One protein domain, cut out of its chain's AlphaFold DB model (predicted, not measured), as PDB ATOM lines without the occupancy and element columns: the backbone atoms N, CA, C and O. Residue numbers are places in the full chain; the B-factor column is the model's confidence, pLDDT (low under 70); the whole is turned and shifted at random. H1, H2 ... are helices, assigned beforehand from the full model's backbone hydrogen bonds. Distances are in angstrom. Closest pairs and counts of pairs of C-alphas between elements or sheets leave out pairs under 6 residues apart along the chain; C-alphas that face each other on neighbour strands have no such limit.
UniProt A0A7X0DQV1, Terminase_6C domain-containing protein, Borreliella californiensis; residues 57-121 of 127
ATOM      1  N   PHE A  57     -11.177  18.718  -2.589       91.38
ATOM      2  CA  PHE A  57      -9.987  18.794  -3.440       91.38
ATOM      3  C   PHE A  57      -8.723  18.448  -2.647       91.38
ATOM      4  O   PHE A  57      -7.967  17.570  -3.053       91.38
ATOM      5  N   SER A  58      -8.542  19.031  -1.457       92.44
ATOM      6  CA  SER A  58      -7.392  18.712  -0.598       92.44
ATOM      7  C   SER A  58      -7.315  17.221  -0.262       92.44
ATOM      8  O   SER A  58      -6.236  16.640  -0.344       92.44
ATOM      9  N   ARG A  59      -8.442  16.562   0.051       94.12
ATOM     10  CA  ARG A  59      -8.441  15.103   0.250       94.12
ATOM     11  C   ARG A  59      -8.050  14.359  -1.022       94.12
ATOM     12  O   ARG A  59      -7.204  13.475  -0.950       94.12
ATOM     13  N   ILE A  60      -8.599  14.728  -2.179       94.81
ATOM     14  CA  ILE A  60      -8.282  14.077  -3.459       94.81
ATOM     15  C   ILE A  60      -6.790  14.197  -3.791       94.81
ATOM     16  O   ILE A  60      -6.181  13.203  -4.176       94.81
ATOM     17  N   THR A  61      -6.159  15.354  -3.553       93.56
ATOM     18  CA  THR A  61      -4.713  15.522  -3.808       93.56
ATOM     19  C   THR A  61      -3.831  14.568  -2.999       93.56
ATOM     20  O   THR A  61      -2.734  14.228  -3.439       93.56
ATOM     21  N   THR A  62      -4.315  14.035  -1.869       94.56
ATOM     22  CA  THR A  62      -3.574  13.016  -1.102       94.56
ATOM     23  C   THR A  62      -3.402  11.701  -1.862       94.56
ATOM     24  O   THR A  62      -2.502  10.926  -1.547       94.56
ATOM     25  N   LEU A  63      -4.197  11.477  -2.915       94.69
ATOM     26  CA  LEU A  63      -4.080  10.314  -3.787       94.69
ATOM     27  C   LEU A  63      -2.955  10.422  -4.824       94.69
ATOM     28  O   LEU A  63      -2.598   9.404  -5.413       94.69
ATOM     29  N   ILE A  64      -2.344  11.598  -5.024       92.81
ATOM     30  CA  ILE A  64      -1.248  11.773  -5.996       92.81
ATOM     31  C   ILE A  64      -0.125  10.770  -5.714       92.81
ATOM     32  O   ILE A  64       0.242   9.988  -6.583       92.81
ATOM     33  N   THR A  65       0.359  10.717  -4.470       93.81
ATOM     34  CA  THR A  65       1.438   9.799  -4.070       93.81
ATOM     35  C   THR A  65       1.077   8.325  -4.317       93.81
ATOM     36  O   THR A  65       1.852   7.633  -4.987       93.81
ATOM     37  N   PRO A  66      -0.057   7.786  -3.824       94.19
ATOM     38  CA  PRO A  66      -0.380   6.386  -4.066       94.19
ATOM     39  C   PRO A  66      -0.643   6.050  -5.542       94.19
ATOM     40  O   PRO A  66      -0.330   4.926  -5.936       94.19
ATOM     41  N   PHE A  67      -1.116   6.984  -6.373       91.50
ATOM     42  CA  PHE A  67      -1.185   6.772  -7.824       91.50
ATOM     43  C   PHE A  67       0.205   6.774  -8.476       91.50
ATOM     44  O   PHE A  67       0.559   5.806  -9.150       91.50
ATOM     45  N   THR A  68       1.022   7.807  -8.237       92.88
ATOM     46  CA  THR A  68       2.366   7.956  -8.825       92.88
ATOM     47  C   THR A  68       3.261   6.758  -8.521       92.88
ATOM     48  O   THR A  68       3.946   6.250  -9.405       92.88
ATOM     49  N   TYR A  69       3.221   6.266  -7.281       94.81
ATOM     50  CA  TYR A  69       4.066   5.158  -6.832       94.81
ATOM     51  C   TYR A  69       3.371   3.793  -6.863       94.81
ATOM     52  O   TYR A  69       3.875   2.848  -6.258       94.81
ATOM     53  N   LYS A  70       2.222   3.669  -7.546       90.38
ATOM     54  CA  LYS A  70       1.476   2.404  -7.701       90.38
ATOM     55  C   LYS A  70       1.153   1.706  -6.366       90.38
ATOM     56  O   LYS A  70       1.148   0.481  -6.284       90.38
ATOM     57  N   LYS A  71       0.872   2.485  -5.316       90.06
ATOM     58  CA  LYS A  71       0.442   1.989  -3.994       90.06
ATOM     59  C   LYS A  71      -1.079   1.839  -3.874       90.06
ATOM     60  O   LYS A  71      -1.560   1.353  -2.857       90.06
ATOM     61  N   LEU A  72      -1.827   2.258  -4.893       88.94
ATOM     62  CA  LEU A  72      -3.261   2.023  -5.033       88.94
ATOM     63  C   LEU A  72      -3.517   1.263  -6.335       88.94
ATOM     64  O   LEU A  72      -3.079   1.687  -7.403       88.94
ATOM     65  N   TYR A  73      -4.248   0.154  -6.239       84.06
ATOM     66  CA  TYR A  73      -4.691  -0.625  -7.389       84.06
ATOM     67  C   TYR A  73      -6.216  -0.635  -7.448       84.06
ATOM     68  O   TYR A  73      -6.876  -1.029  -6.489       84.06
ATOM     69  N   ILE A  74      -6.768  -0.209  -8.583       83.94
ATOM     70  CA  ILE A  74      -8.201  -0.282  -8.864       83.94
ATOM     71  C   ILE A  74      -8.416  -1.500  -9.750       83.94
ATOM     72  O   ILE A  74      -7.839  -1.605 -10.835       83.94
ATOM     73  N   ALA A  75      -9.225  -2.438  -9.271       80.00
ATOM     74  CA  ALA A  75      -9.455  -3.672  -9.991       80.00
ATOM     75  C   ALA A  75     -10.203  -3.428 -11.311       80.00
ATOM     76  O   ALA A  75     -11.117  -2.611 -11.400       80.00
ATOM     77  N   LYS A  76      -9.830  -4.181 -12.352       74.25
ATOM     78  CA  LYS A  76     -10.340  -3.990 -13.720       74.25
ATOM     79  C   LYS A  76     -11.837  -4.284 -13.903       74.25
ATOM     80  O   LYS A  76     -12.366  -3.980 -14.963       74.25
ATOM     81  N   TYR A  77     -12.516  -4.850 -12.903       74.00
ATOM     82  CA  TYR A  77     -13.967  -5.068 -12.930       74.00
ATOM     83  C   TYR A  77     -14.784  -3.817 -12.559       74.00
ATOM     84  O   TYR A  77     -16.012  -3.876 -12.526       74.00
ATOM     85  N   SER A  78     -14.138  -2.682 -12.263       81.12
ATOM     86  CA  SER A  78     -14.832  -1.400 -12.107       81.12
ATOM     87  C   SER A  78     -15.454  -0.929 -13.427       81.12
ATOM     88  O   SER A  78     -14.944  -1.205 -14.512       81.12
ATOM     89  N   SER A  79     -16.568  -0.200 -13.342       86.12
ATOM     90  CA  SER A  79     -17.249   0.328 -14.525       86.12
ATOM     91  C   SER A  79     -16.420   1.411 -15.222       86.12
ATOM     92  O   SER A  79     -15.652   2.140 -14.591       86.12
ATOM     93  N   ALA A  80     -16.636   1.585 -16.530       88.12
ATOM     94  CA  ALA A  80     -16.021   2.672 -17.296       88.12
ATOM     95  C   ALA A  80     -16.326   4.056 -16.695       88.12
ATOM     96  O   ALA A  80     -15.469   4.934 -16.709       88.12
ATOM     97  N   SER A  81     -17.516   4.237 -16.106       87.75
ATOM     98  CA  SER A  81     -17.889   5.475 -15.416       87.75
ATOM     99  C   SER A  81     -17.003   5.777 -14.205       87.75
ATOM    100  O   SER A  81     -16.610   6.924 -14.035       87.75
ATOM    101  N   VAL A  82     -16.628   4.766 -13.410       88.69
ATOM    102  CA  VAL A  82     -15.704   4.933 -12.275       88.69
ATOM    103  C   VAL A  82     -14.310   5.311 -12.767       88.69
ATOM    104  O   VAL A  82     -13.681   6.205 -12.212       88.69
ATOM    105  N   PHE A  83     -13.823   4.677 -13.836       90.00
ATOM    106  CA  PHE A  83     -12.536   5.061 -14.413       90.00
ATOM    107  C   PHE A  83     -12.558   6.479 -14.993       90.00
ATOM    108  O   PHE A  83     -11.579   7.204 -14.837       90.00
ATOM    109  N   ASN A  84     -13.665   6.900 -15.608       89.06
ATOM    110  CA  ASN A  84     -13.817   8.269 -16.091       89.06
ATOM    111  C   ASN A  84     -13.831   9.283 -14.935       89.06
ATOM    112  O   ASN A  84     -13.131  10.282 -15.012       89.06
ATOM    113  N   ASP A  85     -14.552   8.998 -13.847       89.56
ATOM    114  CA  ASP A  85     -14.547   9.819 -12.623       89.56
ATOM    115  C   ASP A  85     -13.124  10.002 -12.062       89.56
ATOM    116  O   ASP A  85     -12.722  11.100 -11.689       89.56
ATOM    117  N   ILE A  86     -12.318   8.936 -12.089       90.56
ATOM    118  CA  ILE A  86     -10.951   8.940 -11.555       90.56
ATOM    119  C   ILE A  86      -9.959   9.657 -12.471       90.56
ATOM    120  O   ILE A  86      -9.128  10.426 -11.990       90.56
ATOM    121  N   TYR A  87     -10.012   9.402 -13.778       89.06
ATOM    122  CA  TYR A  87      -8.976   9.862 -14.706       89.06
ATOM    123  C   TYR A  87      -9.328  11.150 -15.458       89.06
ATOM    124  O   TYR A  87      -8.425  11.789 -15.996       89.06
ATOM    125  N   ALA A  88     -10.599  11.564 -15.493       90.31
ATOM    126  CA  ALA A  88     -11.004  12.828 -16.112       90.31
ATOM    127  C   ALA A  88     -10.978  14.020 -15.142       90.31
ATOM    128  O   ALA A  88     -11.167  15.155 -15.584       90.31
ATOM    129  N   TYR A  89     -10.751  13.786 -13.846       89.69
ATOM    130  CA  TYR A  89     -10.779  14.826 -12.822       89.69
ATOM    131  C   TYR A  89      -9.692  15.886 -13.021       89.69
ATOM    132  O   TYR A  89      -8.502  15.579 -13.096       89.69
ATOM    133  N   LYS A  90     -10.111  17.156 -13.043       87.94
ATOM    134  CA  LYS A  90      -9.219  18.321 -13.212       87.94
ATOM    135  C   LYS A  90      -9.263  19.317 -12.054       87.94
ATOM    136  O   LYS A  90      -8.537  20.304 -12.081       87.94
ATOM    137  N   GLY A  91     -10.111  19.086 -11.049       84.12
ATOM    138  CA  GLY A  91     -10.315  20.036  -9.949       84.12
ATOM    139  C   GLY A  91     -11.008  21.342 -10.358       84.12
ATOM    140  O   GLY A  91     -10.951  22.315  -9.614       84.12
ATOM    141  N   ASP A  92     -11.664  21.379 -11.521       86.00
ATOM    142  CA  ASP A  92     -12.353  22.556 -12.069       86.00
ATOM    143  C   ASP A  92     -13.863  22.592 -11.753       86.00
ATOM    144  O   ASP A  92     -14.577  23.467 -12.242       86.00
ATOM    145  N   ASN A  93     -14.343  21.648 -10.933       79.88
ATOM    146  CA  ASN A  93     -15.750  21.429 -10.572       79.88
ATOM    147  C   ASN A  93     -16.693  21.135 -11.759       79.88
ATOM    148  O   ASN A  93     -17.905  21.287 -11.618       79.88
ATOM    149  N   LYS A  94     -16.171  20.721 -12.923       85.44
ATOM    150  CA  LYS A  94     -16.989  20.408 -14.114       85.44
ATOM    151  C   LYS A  94     -17.179  18.915 -14.358       85.44
ATOM    152  O   LYS A  94     -18.047  18.530 -15.138       85.44
ATOM    153  N   THR A  95     -16.366  18.078 -13.726       85.56
ATOM    154  CA  THR A  95     -16.417  16.618 -13.843       85.56
ATOM    155  C   THR A  95     -16.889  15.992 -12.539       85.56
ATOM    156  O   THR A  95     -16.602  16.523 -11.467       85.56
ATOM    157  N   TYR A  96     -17.550  14.837 -12.632       88.94
ATOM    158  CA  TYR A  96     -17.822  13.999 -11.466       88.94
ATOM    159  C   TYR A  96     -16.513  13.590 -10.775       88.94
ATOM    160  O   TYR A  96     -15.471  13.453 -11.424       88.94
ATOM    161  N   ASP A  97     -16.575  13.478  -9.453       90.69
ATOM    162  CA  ASP A  97     -15.445  13.172  -8.577       90.69
ATOM    163  C   ASP A  97     -15.880  12.352  -7.347       90.69
ATOM    164  O   ASP A  97     -15.335  12.483  -6.243       90.69
ATOM    165  N   ASP A  98     -16.928  11.546  -7.498       90.25
ATOM    166  CA  ASP A  98     -17.527  10.787  -6.400       90.25
ATOM    167  C   ASP A  98     -16.688   9.563  -6.033       90.25
ATOM    168  O   ASP A  98     -16.450   9.308  -4.846       90.25
ATOM    169  N   ALA A  99     -16.151   8.847  -7.027       91.69
ATOM    170  CA  ALA A  99     -15.250   7.728  -6.786       91.69
ATOM    171  C   ALA A  99     -13.923   8.222  -6.200       91.69
ATOM    172  O   ALA A  99     -13.447   7.660  -5.213       91.69
ATOM    173  N   LEU A 100     -13.359   9.320  -6.715       93.06
ATOM    174  CA  LEU A 100     -12.174   9.952  -6.109       93.06
ATOM    175  C   LEU A 100     -12.436  10.457  -4.689       93.06
ATOM    176  O   LEU A 100     -11.588  10.302  -3.802       93.06
ATOM    177  N   GLY A 101     -13.611  11.037  -4.446       93.00
ATOM    178  CA  GLY A 101     -14.045  11.451  -3.117       93.00
ATOM    179  C   GLY A 101     -14.056  10.282  -2.131       93.00
ATOM    180  O   GLY A 101     -13.455  10.376  -1.060       93.00
ATOM    181  N   ALA A 102     -14.659   9.157  -2.520       92.81
ATOM    182  CA  ALA A 102     -14.716   7.953  -1.698       92.81
ATOM    183  C   ALA A 102     -13.330   7.321  -1.480       92.81
ATOM    184  O   ALA A 102     -12.976   6.987  -0.347       92.81
ATOM    185  N   ILE A 103     -12.513   7.207  -2.533       93.94
ATOM    186  CA  ILE A 103     -11.159   6.635  -2.459       93.94
ATOM    187  C   ILE A 103     -10.260   7.492  -1.564       93.94
ATOM    188  O   ILE A 103      -9.549   6.956  -0.716       93.94
ATOM    189  N   SER A 104     -10.308   8.819  -1.703       95.12
ATOM    190  CA  SER A 104      -9.508   9.726  -0.870       95.12
ATOM    191  C   SER A 104      -9.938   9.693   0.592       95.12
ATOM    192  O   SER A 104      -9.088   9.695   1.484       95.12
ATOM    193  N   ALA A 105     -11.244   9.594   0.855       94.56
ATOM    194  CA  ALA A 105     -11.742   9.411   2.207       94.56
ATOM    195  C   ALA A 105     -11.235   8.092   2.809       94.56
ATOM    196  O   ALA A 105     -10.649   8.107   3.890       94.56
ATOM    197  N   ALA A 106     -11.387   6.975   2.093       92.75
ATOM    198  CA  ALA A 106     -10.913   5.666   2.535       92.75
ATOM    199  C   ALA A 106      -9.397   5.658   2.790       92.75
ATOM    200  O   ALA A 106      -8.953   5.206   3.846       92.75
ATOM    201  N   TYR A 107      -8.609   6.228   1.874       94.31
ATOM    202  CA  TYR A 107      -7.160   6.330   2.014       94.31
ATOM    203  C   TYR A 107      -6.764   7.072   3.295       94.31
ATOM    204  O   TYR A 107      -5.968   6.556   4.078       94.31
ATOM    205  N   LEU A 108      -7.357   8.239   3.567       94.69
ATOM    206  CA  LEU A 108      -7.087   9.004   4.789       94.69
ATOM    207  C   LEU A 108      -7.549   8.273   6.055       94.69
ATOM    208  O   LEU A 108      -6.855   8.300   7.066       94.69
ATOM    209  N   MET A 109      -8.692   7.582   6.012       91.25
ATOM    210  CA  MET A 109      -9.173   6.788   7.151       91.25
ATOM    211  C   MET A 109      -8.230   5.647   7.534       91.25
ATOM    212  O   MET A 109      -8.156   5.303   8.718       91.25
ATOM    213  N   MET A 110      -7.552   5.062   6.544       88.62
ATOM    214  CA  MET A 110      -6.646   3.924   6.713       88.62
ATOM    215  C   MET A 110      -5.201   4.337   7.008       88.62
ATOM    216  O   MET A 110      -4.503   3.617   7.713       88.62
ATOM    217  N   SER A 111      -4.744   5.464   6.457       91.25
ATOM    218  CA  SER A 111      -3.344   5.909   6.547       91.25
ATOM    219  C   SER A 111      -3.039   6.777   7.764       91.25
ATOM    220  O   SER A 111      -1.887   6.843   8.187       91.25
ATOM    221  N   LEU A 112      -4.045   7.450   8.324       92.94
ATOM    222  CA  LEU A 112      -3.849   8.424   9.390       92.94
ATOM    223  C   LEU A 112      -4.169   7.861  10.778       92.94
ATOM    224  O   LEU A 112      -5.115   7.091  10.974       92.94
ATOM    225  N   GLY A 113      -3.413   8.339  11.769       92.62
ATOM    226  CA  GLY A 113      -3.693   8.128  13.183       92.62
ATOM    227  C   GLY A 113      -4.958   8.855  13.651       92.62
ATOM    228  O   GLY A 113      -5.618   9.594  12.917       92.62
ATOM    229  N   TYR A 114      -5.362   8.620  14.901       87.06
ATOM    230  CA  TYR A 114      -6.600   9.198  15.440       87.06
ATOM    231  C   TYR A 114      -6.599  10.736  15.425       87.06
ATOM    232  O   TYR A 114      -7.592  11.345  15.022       87.06
ATOM    233  N   ARG A 115      -5.488  11.363  15.835       89.00
ATOM    234  CA  ARG A 115      -5.382  12.826  15.934       89.00
ATOM    235  C   ARG A 115      -5.439  13.473  14.554       89.00
ATOM    236  O   ARG A 115      -6.200  14.415  14.355       89.00
ATOM    237  N   GLU A 116      -4.722  12.917  13.589       92.25
ATOM    238  CA  GLU A 116      -4.664  13.404  12.213       92.25
ATOM    239  C   GLU A 116      -6.014  13.220  11.505       92.25
ATOM    240  O   GLU A 116      -6.507  14.142  10.855       92.25
ATOM    241  N   ARG A 117      -6.697  12.081  11.703       92.25
ATOM    242  CA  ARG A 117      -8.047  11.865  11.144       92.25
ATOM    243  C   ARG A 117      -9.054  12.909  11.613       92.25
ATOM    244  O   ARG A 117      -9.933  13.279  10.836       92.25
ATOM    245  N   SER A 118      -8.923  13.413  12.841       90.88
ATOM    246  CA  SER A 118      -9.848  14.409  13.400       90.88
ATOM    247  C   SER A 118      -9.821  15.761  12.669       90.88
ATOM    248  O   SER A 118     -10.810  16.503  12.719       90.88
ATOM    249  N   VAL A 119      -8.732  16.051  11.943       92.56
ATOM    250  CA  VAL A 119      -8.595  17.215  11.051       92.56
ATOM    251  C   VAL A 119      -9.450  17.032   9.797       92.56
ATOM    252  O   VAL A 119     -10.076  17.972   9.309       92.56
ATOM    253  N   HIS A 120      -9.524  15.804   9.285       93.62
ATOM    254  CA  HIS A 120     -10.207  15.512   8.031       93.62
ATOM    255  C   HIS A 120     -11.675  15.146   8.204       93.62
ATOM    256  O   HIS A 120     -12.461  15.447   7.303       93.62
ATOM    257  N   PHE A 121     -12.047  14.547   9.335       92.75
ATOM    258  CA  PHE A 121     -13.374  13.986   9.574       92.75
ATOM    259  C   PHE A 121     -13.903  14.329  10.971       92.75
ATOM    260  O   PHE A 121     -13.163  14.641  11.906       92.75
TER     261      PHE A 121
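Overview. This is residues 57 to 121 of the 127 residues of the protein "Terminase_6C domain-containing protein" of Borreliella californiensis (UniProt A0A7X0DQV1). One longer helix, H4, runs through the middle of the domain, with H1 packed on it, H3 set steeply at its first end and H5 turning back beyond its last end. H2 sits off to one side, packed on no helix, and the chain from it swings in a wide loop to H3, with residues 75 to 80, of which 80 belongs to H3, sticking out. The printed part has 65 residues with five named helices, H1 to H5 in order along the chain, and no named strand; the class is all helix. The whole is compact, with a radius of gyration of the C-alphas of 12.3 A and spans of 36 by 25 by 18 A.

Arrangement. H1, residues 57 to 61, touches H4, residues 98 to 111; the closest C-alphas are those of Ile 60 and Ser 104, 5.2 A apart. H2, residues 64 to 68, and H1 meet only through their link. H2 touches no helix and is apart from H4. H3, residues 80 to 87, touches H4, which meets it with residues 98 to 100 alone; their closest C-alphas, those of Ile 86 and Leu 100, are 5.7 A apart. H3 and H4 run the same way at a steep tilt of 61 degrees. H4 is the hub, touching three helices. H5, residues 114 to 120, and H4 only just touch, with 3 pairs of C-alphas within 8 A, and H4 does so with residues 108 to 109 alone. Their closest C-alphas are those of Met 109 and Arg 117, 6.6 A apart. H4 and H5 form a helical hairpin, running opposite ways at a shallow tilt of 23 degrees. H1 and H5 are close but not clearly touching; their closest C-alphas, those of Arg 59 and His 120, are 8.0 A apart. In H1, H2, H3 and H4 every O i to N i+4 pair is within hydrogen-bond range; in H5 1 of 3 is, beside 3 of 4 O i to N i+3 pairs.

Along the chain. H1 begins at C-alpha 57, at (-9.987, 18.794, -3.440). H1 and H2 have five residues each, and H3 is 10.4 A long from first to last C-alpha. H4, 14 residues and 19.8 A long, begins at C-alpha 98, at (-17.527, 10.787, -6.400). H5, 10.4 A long, ends at C-alpha 120, at (-10.207, 15.512, 8.031).

Size, cuts and confidence. The two C-alphas farthest apart are those of Ala 80 and Arg 115, 36.3 A. The printed part has no cut. The link from H2 to H3, with 11 residues, is long; that from H3 to H4 is short, and those from H1 to H2 and from H4 to H5 are tight. The mean pLDDT of the printed part is 89.9, and no printed residue is under 70.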